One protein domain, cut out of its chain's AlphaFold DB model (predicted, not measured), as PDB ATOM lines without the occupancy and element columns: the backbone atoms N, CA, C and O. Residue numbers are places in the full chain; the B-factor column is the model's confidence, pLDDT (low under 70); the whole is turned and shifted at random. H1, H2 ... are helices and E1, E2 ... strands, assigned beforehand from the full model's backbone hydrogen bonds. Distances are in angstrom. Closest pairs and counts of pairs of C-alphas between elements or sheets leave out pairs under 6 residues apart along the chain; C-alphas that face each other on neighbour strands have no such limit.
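What this domain is: This is residues 2 to 72 of the 88 residues of the protein "SAM_MT_TRM5_TYW2 domain-containing protein" of Candidatus Bathyarchaeota archaeon RBG_13_46_16b (UniProt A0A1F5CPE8). One helix, H1, packs on a two-stranded hairpin of E1 and E2, and a second, separate two-stranded hairpin, E3 and E4, makes the other part of the domain, with the short helix H2 near one end of E3. A wide loop, residues 25 to 36, joins E1 to E2. The printed part has 71 residues with two named helices and four named strands, in the order H1, E1, E2, E3, E4, H2; the sheets E1 - E2 and E3 - E4 are both antiparallel, and the class is mixed, helices and strands. The whole is only just compact, close to loose, with a radius of gyration of the C-alphas of 13.2 A and spans of 34 by 30 by 22 A.

How they stand to each other: Between H1, residues 2 to 14, and E2, residues 37 to 42, there are 8 pairs of C-alphas within 8 A; the closest are those of Ala 8 and Gly 41, 5.1 A apart. Between H1 and E1, residues 20 to 24, there are 3 such pairs, the closest being the C-alphas of Ala 8 and Val 21 at 6.1 A. E1 and E2 form a hairpin, antiparallel at 151 degrees; N 23 and O 38 are 2.8 A apart and N 38 and O 23 are 2.9 A apart, within hydrogen-bond range. E3, residues 47 to 52, and E4, residues 55 to 60, form the other hairpin, antiparallel at 154 degrees, with N 50 and O 57 at 2.8 A and N 57 and O 50 at 2.8 A, within hydrogen-bond range. E2 and E3 are apart, and so are H1 and E3. H2, residues 69 to 72, has one pair of C-alphas within 8 A of E3, those of Glu 52 and Ile 69, 7.4 A apart. In H1, 8 of 9 pairs of O i and N i+4 are within hydrogen-bond range; H2, with four residues, is too short for such a pair.

Where its parts are: H1 begins at C-alpha 2, (-16.284, 51.171, 56.616), and is 19.0 A long from first to last C-alpha. E1 spans 13.1 A and E2 13.7 A. E3 begins at C-alpha 47, (-29.545, 33.309, 41.797); E3 and E4 each span 16.2 A. H2 spans 5.6 A and ends at C-alpha 72, (-30.779, 48.475, 25.376).

The domain as a whole: The two C-alphas farthest apart are those of Arg 2 and Lys 54, 39.1 A. The printed part has no cut. The link from E1 to E2, 12 residues, is long; those from H1 to E1, E2 to E3 and E3 to E4 are tight, and that from E4 to H2 is short. The mean pLDDT of the printed part is 83.7; residue 2 and residues 67 to 72 are under 70, and H2 has a mean of 53.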
ATOM      1  N   ARG A   2     -14.939  50.658  56.237       64.50
ATOM      2  CA  ARG A   2     -16.284  51.171  56.616       64.50
ATOM      3  C   ARG A   2     -17.208  51.609  55.456       64.50
ATOM      4  O   ARG A   2     -18.396  51.347  55.517       64.50
ATOM      5  N   ARG A   3     -16.669  52.175  54.367       85.31
ATOM      6  CA  ARG A   3     -17.487  52.768  53.281       85.31
ATOM      7  C   ARG A   3     -18.356  51.793  52.474       85.31
ATOM      8  O   ARG A   3     -19.423  52.171  52.021       85.31
ATOM      9  N   ILE A   4     -17.896  50.564  52.242       87.00
ATOM     10  CA  ILE A   4     -18.604  49.621  51.355       87.00
ATOM     11  C   ILE A   4     -19.873  49.074  52.024       87.00
ATOM     12  O   ILE A   4     -20.903  48.940  51.365       87.00
ATOM     13  N   ALA A   5     -19.815  48.833  53.336       86.75
ATOM     14  CA  ALA A   5     -20.977  48.421  54.118       86.75
ATOM     15  C   ALA A   5     -22.055  49.519  54.144       86.75
ATOM     16  O   ALA A   5     -23.215  49.239  53.868       86.75
ATOM     17  N   GLU A   6     -21.661  50.782  54.348       93.19
ATOM     18  CA  GLU A   6     -22.581  51.933  54.336       93.19
ATOM     19  C   GLU A   6     -23.307  52.094  52.989       93.19
ATOM     20  O   GLU A   6     -24.497  52.414  52.947       93.19
ATOM     21  N   ILE A   7     -22.610  51.837  51.873       92.38
ATOM     22  CA  ILE A   7     -23.210  51.848  50.531       92.38
ATOM     23  C   ILE A   7     -24.272  50.753  50.418       92.38
ATOM     24  O   ILE A   7     -25.379  51.016  49.946       92.38
ATOM     25  N   ALA A   8     -23.955  49.536  50.860       92.00
ATOM     26  CA  ALA A   8     -24.895  48.426  50.805       92.00
ATOM     27  C   ALA A   8     -26.133  48.690  51.677       92.00
ATOM     28  O   ALA A   8     -27.257  48.515  51.204       92.00
ATOM     29  N   ASP A   9     -25.934  49.196  52.894       93.00
ATOM     30  CA  ASP A   9     -27.014  49.558  53.814       93.00
ATOM     31  C   ASP A   9     -27.909  50.652  53.223       93.00
ATOM     32  O   ASP A   9     -29.136  50.547  53.265       93.00
ATOM     33  N   THR A  10     -27.315  51.663  52.584       94.94
ATOM     34  CA  THR A  10     -28.061  52.737  51.910       94.94
ATOM     35  C   THR A  10     -28.907  52.192  50.758       94.94
ATOM     36  O   THR A  10     -30.097  52.499  50.659       94.94
ATOM     37  N   ILE A  11     -28.330  51.345  49.899       92.69
ATOM     38  CA  ILE A  11     -29.046  50.726  48.772       92.69
ATOM     39  C   ILE A  11     -30.226  49.892  49.280       92.69
ATOM     40  O   ILE A  11     -31.331  49.996  48.746       92.69
ATOM     41  N   MET A  12     -30.009  49.084  50.317       91.19
ATOM     42  CA  MET A  12     -31.047  48.231  50.897       91.19
ATOM     43  C   MET A  12     -32.122  49.036  51.639       91.19
ATOM     44  O   MET A  12     -33.292  48.657  51.601       91.19
ATOM     45  N   GLY A  13     -31.751  50.157  52.263       93.31
ATOM     46  CA  GLY A  13     -32.682  51.078  52.915       93.31
ATOM     47  C   GLY A  13     -33.608  51.787  51.925       93.31
ATOM     48  O   GLY A  13     -34.808  51.895  52.172       93.31
ATOM     49  N   ILE A  14     -33.080  52.214  50.773       95.38
ATOM     50  CA  ILE A  14     -33.865  52.862  49.708       95.38
ATOM     51  C   ILE A  14     -34.722  51.831  48.957       95.38
ATOM     52  O   ILE A  14     -35.890  52.079  48.645       95.38
ATOM     53  N   HIS A  15     -34.165  50.656  48.661       90.75
ATOM     54  CA  HIS A  15     -34.810  49.637  47.838       90.75
ATOM     55  C   HIS A  15     -35.206  48.402  48.654       90.75
ATOM     56  O   HIS A  15     -34.544  47.370  48.622       90.75
ATOM     57  N   ARG A  16     -36.380  48.455  49.293       86.06
ATOM     58  CA  ARG A  16     -36.962  47.364  50.111       86.06
ATOM     59  C   ARG A  16     -37.010  45.967  49.461       86.06
ATOM     60  O   ARG A  16     -37.054  44.951  50.165       86.06
ATOM     61  N   ASN A  17     -37.035  45.899  48.129       87.50
ATOM     62  CA  ASN A  17     -37.082  44.635  47.392       87.50
ATOM     63  C   ASN A  17     -35.691  44.021  47.162       87.50
ATOM     64  O   ASN A  17     -35.596  42.812  46.952       87.50
ATOM     65  N   VAL A  18     -34.619  44.808  47.278       89.50
ATOM     66  CA  VAL A  18     -33.240  44.325  47.170       89.50
ATOM     67  C   VAL A  18     -32.917  43.465  48.390       89.50
ATOM     68  O   VAL A  18     -33.101  43.880  49.534       89.50
ATOM     69  N   LYS A  19     -32.469  42.230  48.145       90.06
ATOM     70  CA  LYS A  19     -32.102  41.267  49.200       90.06
ATOM     71  C   LYS A  19     -30.612  40.986  49.276       90.06
ATOM     72  O   LYS A  19     -30.167  40.504  50.312       90.06
ATOM     73  N   THR A  20     -29.877  41.320  48.225       91.19
ATOM     74  CA  THR A  20     -28.446  41.082  48.089       91.19
ATOM     75  C   THR A  20     -27.846  42.224  47.284       91.19
ATOM     76  O   THR A  20     -28.428  42.636  46.282       91.19
ATOM     77  N   VAL A  21     -26.696  42.724  47.725       91.06
ATOM     78  CA  VAL A  21     -25.902  43.725  47.010       91.06
ATOM     79  C   VAL A  21     -24.536  43.116  46.723       91.06
ATOM     80  O   VAL A  21     -23.835  42.681  47.643       91.06
ATOM     81  N   LEU A  22     -24.180  43.072  45.443       91.00
ATOM     82  CA  LEU A  22     -22.910  42.549  44.954       91.00
ATOM     83  C   LEU A  22     -22.095  43.692  44.347       91.00
ATOM     84  O   LEU A  22     -22.642  44.528  43.628       91.00
ATOM     85  N   ALA A  23     -20.799  43.717  44.627       89.94
ATOM     86  CA  ALA A  23     -19.839  44.613  44.006       89.94
ATOM     87  C   ALA A  23     -19.031  43.850  42.960       89.94
ATOM     88  O   ALA A  23     -18.558  42.745  43.216       89.94
ATOM     89  N   GLN A  24     -18.847  44.464  41.796       88.62
ATOM     90  CA  GLN A  24     -17.893  43.985  40.809       88.62
ATOM     91  C   GLN A  24     -16.476  44.296  41.290       88.62
ATOM     92  O   GLN A  24     -16.135  45.460  41.488       88.62
ATOM     93  N   VAL A  25     -15.664  43.256  41.471       88.56
ATOM     94  CA  VAL A  25     -14.277  43.376  41.954       88.56
ATOM     95  C   VAL A  25     -13.240  43.090  40.868       88.56
ATOM     96  O   VAL A  25     -12.063  43.380  41.058       88.56
ATOM     97  N   GLY A  26     -13.676  42.609  39.699       84.88
ATOM     98  CA  GLY A  26     -12.804  42.318  38.562       84.88
ATOM     99  C   GLY A  26     -13.414  42.669  37.199       84.88
ATOM    100  O   GLY A  26     -14.620  42.912  37.088       84.88
ATOM    101  N   PRO A  27     -12.592  42.706  36.135       86.44
ATOM    102  CA  PRO A  27     -13.059  42.966  34.775       86.44
ATOM    103  C   PRO A  27     -13.983  41.855  34.251       86.44
ATOM    104  O   PRO A  27     -13.941  40.712  34.704       86.44
ATOM    105  N   VAL A  28     -14.819  42.205  33.269       86.44
ATOM    106  CA  VAL A  28     -15.654  41.242  32.534       86.44
ATOM    107  C   VAL A  28     -14.773  40.443  31.578       86.44
ATOM    108  O   VAL A  28     -14.090  41.038  30.747       86.44
ATOM    109  N   ASN A  29     -14.826  39.116  31.656       82.69
ATOM    110  CA  ASN A  29     -13.986  38.210  30.875       82.69
ATOM    111  C   ASN A  29     -14.757  36.990  30.356       82.69
ATOM    112  O   ASN A  29     -15.838  36.653  30.840       82.69
ATOM    113  N   GLY A  30     -14.152  36.310  29.378       83.38
ATOM    114  CA  GLY A  30     -14.653  35.057  28.816       83.38
ATOM    115  C   GLY A  30     -15.822  35.221  27.843       83.38
ATOM    116  O   GLY A  30     -16.405  36.297  27.693       83.38
ATOM    117  N   GLU A  31     -16.164  34.117  27.183       82.56
ATOM    118  CA  GLU A  31     -17.253  34.029  26.200       82.56
ATOM    119  C   GLU A  31     -18.623  34.323  26.831       82.56
ATOM    120  O   GLU A  31     -19.435  35.047  26.264       82.56
ATOM    121  N   PHE A  32     -18.827  33.866  28.069       80.44
ATOM    122  CA  PHE A  32     -20.041  34.119  28.851       80.44
ATOM    123  C   PHE A  32     -20.075  35.496  29.522       80.44
ATOM    124  O   PHE A  32     -21.037  35.808  30.227       80.44
ATOM    125  N   ARG A  33     -19.037  36.321  29.307       83.44
ATOM    126  CA  ARG A  33     -18.948  37.705  29.793       83.44
ATOM    127  C   ARG A  33     -19.213  37.806  31.304       83.44
ATOM    128  O   ARG A  33     -19.934  38.686  31.769       83.44
ATOM    129  N   THR A  34     -18.609  36.909  32.077       84.44
ATOM    130  CA  THR A  34     -18.706  36.869  33.544       84.44
ATOM    131  C   THR A  34     -17.702  37.822  34.194       84.44
ATOM    132  O   THR A  34     -16.657  38.119  33.617       84.44
ATOM    133  N   CYS A  35     -17.986  38.290  35.411       84.75
ATOM    134  CA  CYS A  35     -17.044  39.063  36.225       84.75
ATOM    135  C   CYS A  35     -17.037  38.565  37.673       84.75
ATOM    136  O   CYS A  35     -18.000  37.944  38.130       84.75
ATOM    137  N   GLU A  36     -15.952  38.838  38.397       86.44
ATOM    138  CA  GLU A  36     -15.891  38.536  39.824       86.44
ATOM    139  C   GLU A  36     -16.801  39.480  40.610       86.44
ATOM    140  O   GLU A  36     -16.708  40.709  40.498       86.44
ATOM    141  N   LEU A  37     -17.683  38.879  41.411       88.75
ATOM    142  CA  LEU A  37     -18.675  39.570  42.221       88.75
ATOM    143  C   LEU A  37     -18.515  39.193  43.692       88.75
ATOM    144  O   LEU A  37     -18.663  38.024  44.069       88.75
ATOM    145  N   GLU A  38     -18.291  40.200  44.527       89.19
ATOM    146  CA  GLU A  38     -18.200  40.068  45.978       89.19
ATOM    147  C   GLU A  38     -19.481  40.574  46.644       89.19
ATOM    148  O   GLU A  38     -20.042  41.603  46.267       89.19
ATOM    149  N   ARG A  39     -19.967  39.855  47.658       91.12
ATOM    150  CA  ARG A  39     -21.133  40.293  48.427       91.12
ATOM    151  C   ARG A  39     -20.734  41.399  49.392       91.12
ATOM    152  O   ARG A  39     -19.927  41.173  50.287       91.12
ATOM    153  N   ILE A  40     -21.397  42.544  49.275       91.75
ATOM    154  CA  ILE A  40     -21.167  43.700  50.150       91.75
ATOM    155  C   ILE A  40     -22.332  43.980  51.106       91.75
ATOM    156  O   ILE A  40     -22.157  44.702  52.081       91.75
ATOM    157  N   GLY A  41     -23.500  43.369  50.881       89.75
ATOM    158  CA  GLY A  41     -24.619  43.420  51.820       89.75
ATOM    159  C   GLY A  41     -25.744  42.445  51.489       89.75
ATOM    160  O   GLY A  41     -25.835  41.906  50.383       89.75
ATOM    161  N   GLY A  42     -26.609  42.204  52.473       89.31
ATOM    162  CA  GLY A  42     -27.755  41.308  52.338       89.31
ATOM    163  C   GLY A  42     -27.393  39.819  52.326       89.31
ATOM    164  O   GLY A  42     -26.374  39.403  52.881       89.31
ATOM    165  N   LYS A  43     -28.263  38.999  51.734       89.56
ATOM    166  CA  LYS A  43     -28.156  37.532  51.717       89.56
ATOM    167  C   LYS A  43     -27.057  37.054  50.775       89.56
ATOM    168  O   LYS A  43     -26.805  37.681  49.750       89.56
ATOM    169  N   ASP A  44     -26.453  35.916  51.090       88.00
ATOM    170  CA  ASP A  44     -25.530  35.241  50.179       88.00
ATOM    171  C   ASP A  44     -26.304  34.437  49.130       88.00
ATOM    172  O   ASP A  44     -26.633  33.268  49.320       88.00
ATOM    173  N   GLN A  45     -26.715  35.125  48.065       86.19
ATOM    174  CA  GLN A  45     -27.535  34.563  47.001       86.19
ATOM    175  C   GLN A  45     -27.125  35.172  45.655       86.19
ATOM    176  O   GLN A  45     -27.220  36.382  45.469       86.19
ATOM    177  N   SER A  46     -26.681  34.332  44.716       83.81
ATOM    178  CA  SER A  46     -26.332  34.741  43.344       83.81
ATOM    179  C   SER A  46     -27.472  34.547  42.343       83.81
ATOM    180  O   SER A  46     -27.500  35.196  41.301       83.81
ATOM    181  N   VAL A  47     -28.431  33.681  42.673       86.69
ATOM    182  CA  VAL A  47     -29.545  33.309  41.797       86.69
ATOM    183  C   VAL A  47     -30.780  34.150  42.097       86.69
ATOM    184  O   VAL A  47     -31.230  34.219  43.245       86.69
ATOM    185  N   THR A  48     -31.382  34.739  41.068       87.69
ATOM    186  CA  THR A  48     -32.586  35.566  41.175       87.69
ATOM    187  C   THR A  48     -33.592  35.271  40.065       87.69
ATOM    188  O   THR A  48     -33.270  34.681  39.036       87.69
ATOM    189  N   VAL A  49     -34.838  35.691  40.292       88.06
ATOM    190  CA  VAL A  49     -35.847  35.791  39.237       88.06
ATOM    191  C   VAL A  49     -35.987  37.262  38.891       88.06
ATOM    192  O   VAL A  49     -36.326  38.065  39.760       88.06
ATOM    193  N   HIS A  50     -35.710  37.597  37.640       84.50
ATOM    194  CA  HIS A  50     -35.904  38.926  37.086       84.50
ATOM    195  C   HIS A  50     -37.220  38.991  36.322       84.50
ATOM    196  O   HIS A  50     -37.584  38.024  35.653       84.50
ATOM    197  N   VAL A  51     -37.943  40.102  36.419       84.00
ATOM    198  CA  VAL A  51     -39.225  40.280  35.729       84.00
ATOM    199  C   VAL A  51     -39.140  41.516  34.855       84.00
ATOM    200  O   VAL A  51     -38.910  42.607  35.354       84.00
ATOM    201  N   GLU A  52     -39.339  41.342  33.554       84.06
ATOM    202  CA  GLU A  52     -39.292  42.415  32.560       84.06
ATOM    203  C   GLU A  52     -40.283  42.119  31.446       84.06
ATOM    204  O   GLU A  52     -40.424  40.966  31.046       84.06
ATOM    205  N   SER A  53     -40.970  43.140  30.925       78.69
ATOM    206  CA  SER A  53     -41.900  42.986  29.791       78.69
ATOM    207  C   SER A  53     -42.898  41.820  29.949       78.69
ATOM    208  O   SER A  53     -43.233  41.140  28.983       78.69
ATOM    209  N   LYS A  54     -43.385  41.585  31.181       82.50
ATOM    210  CA  LYS A  54     -44.272  40.462  31.578       82.50
ATOM    211  C   LYS A  54     -43.640  39.059  31.492       82.50
ATOM    212  O   LYS A  54     -44.324  38.066  31.733       82.50
ATOM    213  N   CYS A  55     -42.346  38.966  31.214       81.06
ATOM    214  CA  CYS A  55     -41.559  37.739  31.236       81.06
ATOM    215  C   CYS A  55     -40.837  37.579  32.577       81.06
ATOM    216  O   CYS A  55     -40.500  38.559  33.236       81.06
ATOM    217  N   ARG A  56     -40.589  36.326  32.977       84.19
ATOM    218  CA  ARG A  56     -39.821  35.977  34.179       84.19
ATOM    219  C   ARG A  56     -38.579  35.197  33.769       84.19
ATOM    220  O   ARG A  56     -38.699  34.156  33.129       84.19
ATOM    221  N   PHE A  57     -37.412  35.679  34.169       83.12
ATOM    222  CA  PHE A  57     -36.113  35.114  33.829       83.12
ATOM    223  C   PHE A  57     -35.448  34.575  35.085       83.12
ATOM    224  O   PHE A  57     -35.265  35.307  36.055       83.12
ATOM    225  N   PHE A  58     -35.084  33.298  35.078       86.56
ATOM    226  CA  PHE A  58     -34.253  32.720  36.126       86.56
ATOM    227  C   PHE A  58     -32.790  32.947  35.753       86.56
ATOM    228  O   PHE A  58     -32.334  32.442  34.730       86.56
ATOM    229  N   ALA A  59     -32.081  33.740  36.552       83.69
ATOM    230  CA  ALA A  59     -30.727  34.173  36.246       83.69
ATOM    231  C   ALA A  59     -29.804  33.952  37.445       83.69
ATOM    232  O   ALA A  59     -30.128  34.338  38.570       83.69
ATOM    233  N   ASP A  60     -28.638  33.363  37.192       85.81
ATOM    234  CA  ASP A  60     -27.514  33.398  38.123       85.81
ATOM    235  C   ASP A  60     -26.554  34.507  37.694       85.81
ATOM    236  O   ASP A  60     -25.924  34.438  36.638       85.81
ATOM    237  N   VAL A  61     -26.451  35.535  38.534       81.88
ATOM    238  CA  VAL A  61     -25.676  36.751  38.261       81.88
ATOM    239  C   VAL A  61     -24.167  36.472  38.225       81.88
ATOM    240  O   VAL A  61     -23.419  37.227  37.610       81.88
ATOM    241  N   LYS A  62     -23.695  35.392  38.862       82.69
ATOM    242  CA  LYS A  62     -22.275  35.001  38.825       82.69
ATOM    243  C   LYS A  62     -21.931  34.135  37.617       82.69
ATOM    244  O   LYS A  62     -20.786  34.150  37.175       82.69
ATOM    245  N   ALA A  63     -22.896  33.375  37.106       79.62
ATOM    246  CA  ALA A  63     -22.653  32.373  36.071       79.62
ATOM    247  C   ALA A  63     -22.840  32.899  34.640       79.62
ATOM    248  O   ALA A  63     -22.418  32.240  33.695       79.62
ATOM    249  N   GLY A  64     -23.460  34.067  34.456       70.81
ATOM    250  CA  GLY A  64     -23.695  34.606  33.123       70.81
ATOM    251  C   GLY A  64     -23.979  36.098  33.101       70.81
ATOM    252  O   GLY A  64     -24.334  36.716  34.106       70.81
ATOM    253  N   TYR A  65     -23.819  36.681  31.919       71.25
ATOM    254  CA  TYR A  65     -24.106  38.084  31.675       71.25
ATOM    255  C   TYR A  65     -25.608  38.302  31.480       71.25
ATOM    256  O   TYR A  65     -26.193  37.829  30.506       71.25
ATOM    257  N   PHE A  66     -26.234  39.026  32.409       71.12
ATOM    258  CA  PHE A  66     -27.635  39.427  32.311       71.12
ATOM    259  C   PHE A  66     -27.734  40.921  31.992       71.12
ATOM    260  O   PHE A  66     -27.241  41.756  32.753       71.12
ATOM    261  N   LEU A  67     -28.383  41.255  30.875       65.38
ATOM    262  CA  LEU A  67     -28.701  42.627  30.489       65.38
ATOM    263  C   LEU A  67     -30.205  42.879  30.643       65.38
ATOM    264  O   LEU A  67     -30.981  42.209  29.961       65.38
ATOM    265  N   PRO A  68     -30.616  43.857  31.468       65.19
ATOM    266  CA  PRO A  68     -31.974  44.390  31.455       65.19
ATOM    267  C   PRO A  68     -32.350  44.876  30.048       65.19
ATOM    268  O   PRO A  68     -31.624  45.676  29.456       65.19
ATOM    269  N   ILE A  69     -33.467  44.415  29.492       62.78
ATOM    270  CA  ILE A  69     -33.874  44.724  28.109       62.78
ATOM    271  C   ILE A  69     -34.212  46.215  27.953       62.78
ATOM    272  O   ILE A  69     -33.884  46.820  26.930       62.78
ATOM    273  N   ASP A  70     -34.758  46.846  28.995       52.69
ATOM    274  CA  ASP A  70     -35.040  48.289  29.007       52.69
ATOM    275  C   ASP A  70     -33.765  49.143  28.846       52.69
ATOM    276  O   ASP A  70     -33.809  50.271  28.344       52.69
ATOM    277  N   PHE A  71     -32.600  48.603  29.223       47.97
ATOM    278  CA  PHE A  71     -31.308  49.284  29.105       47.97
ATOM    279  C   PHE A  71     -30.841  49.412  27.650       47.97
ATOM    280  O   PHE A  71     -30.220  50.410  27.286       47.97
ATOM    281  N   LEU A  72     -31.167  48.440  26.791       48.56
ATOM    282  CA  LEU A  72     -30.779  48.475  25.376       48.56
ATOM    283  C   LEU A  72     -31.590  49.513  24.581       48.56
ATOM    284  O   LEU A  72     -31.087  50.082  23.615       48.56
TER     285      LEU A  72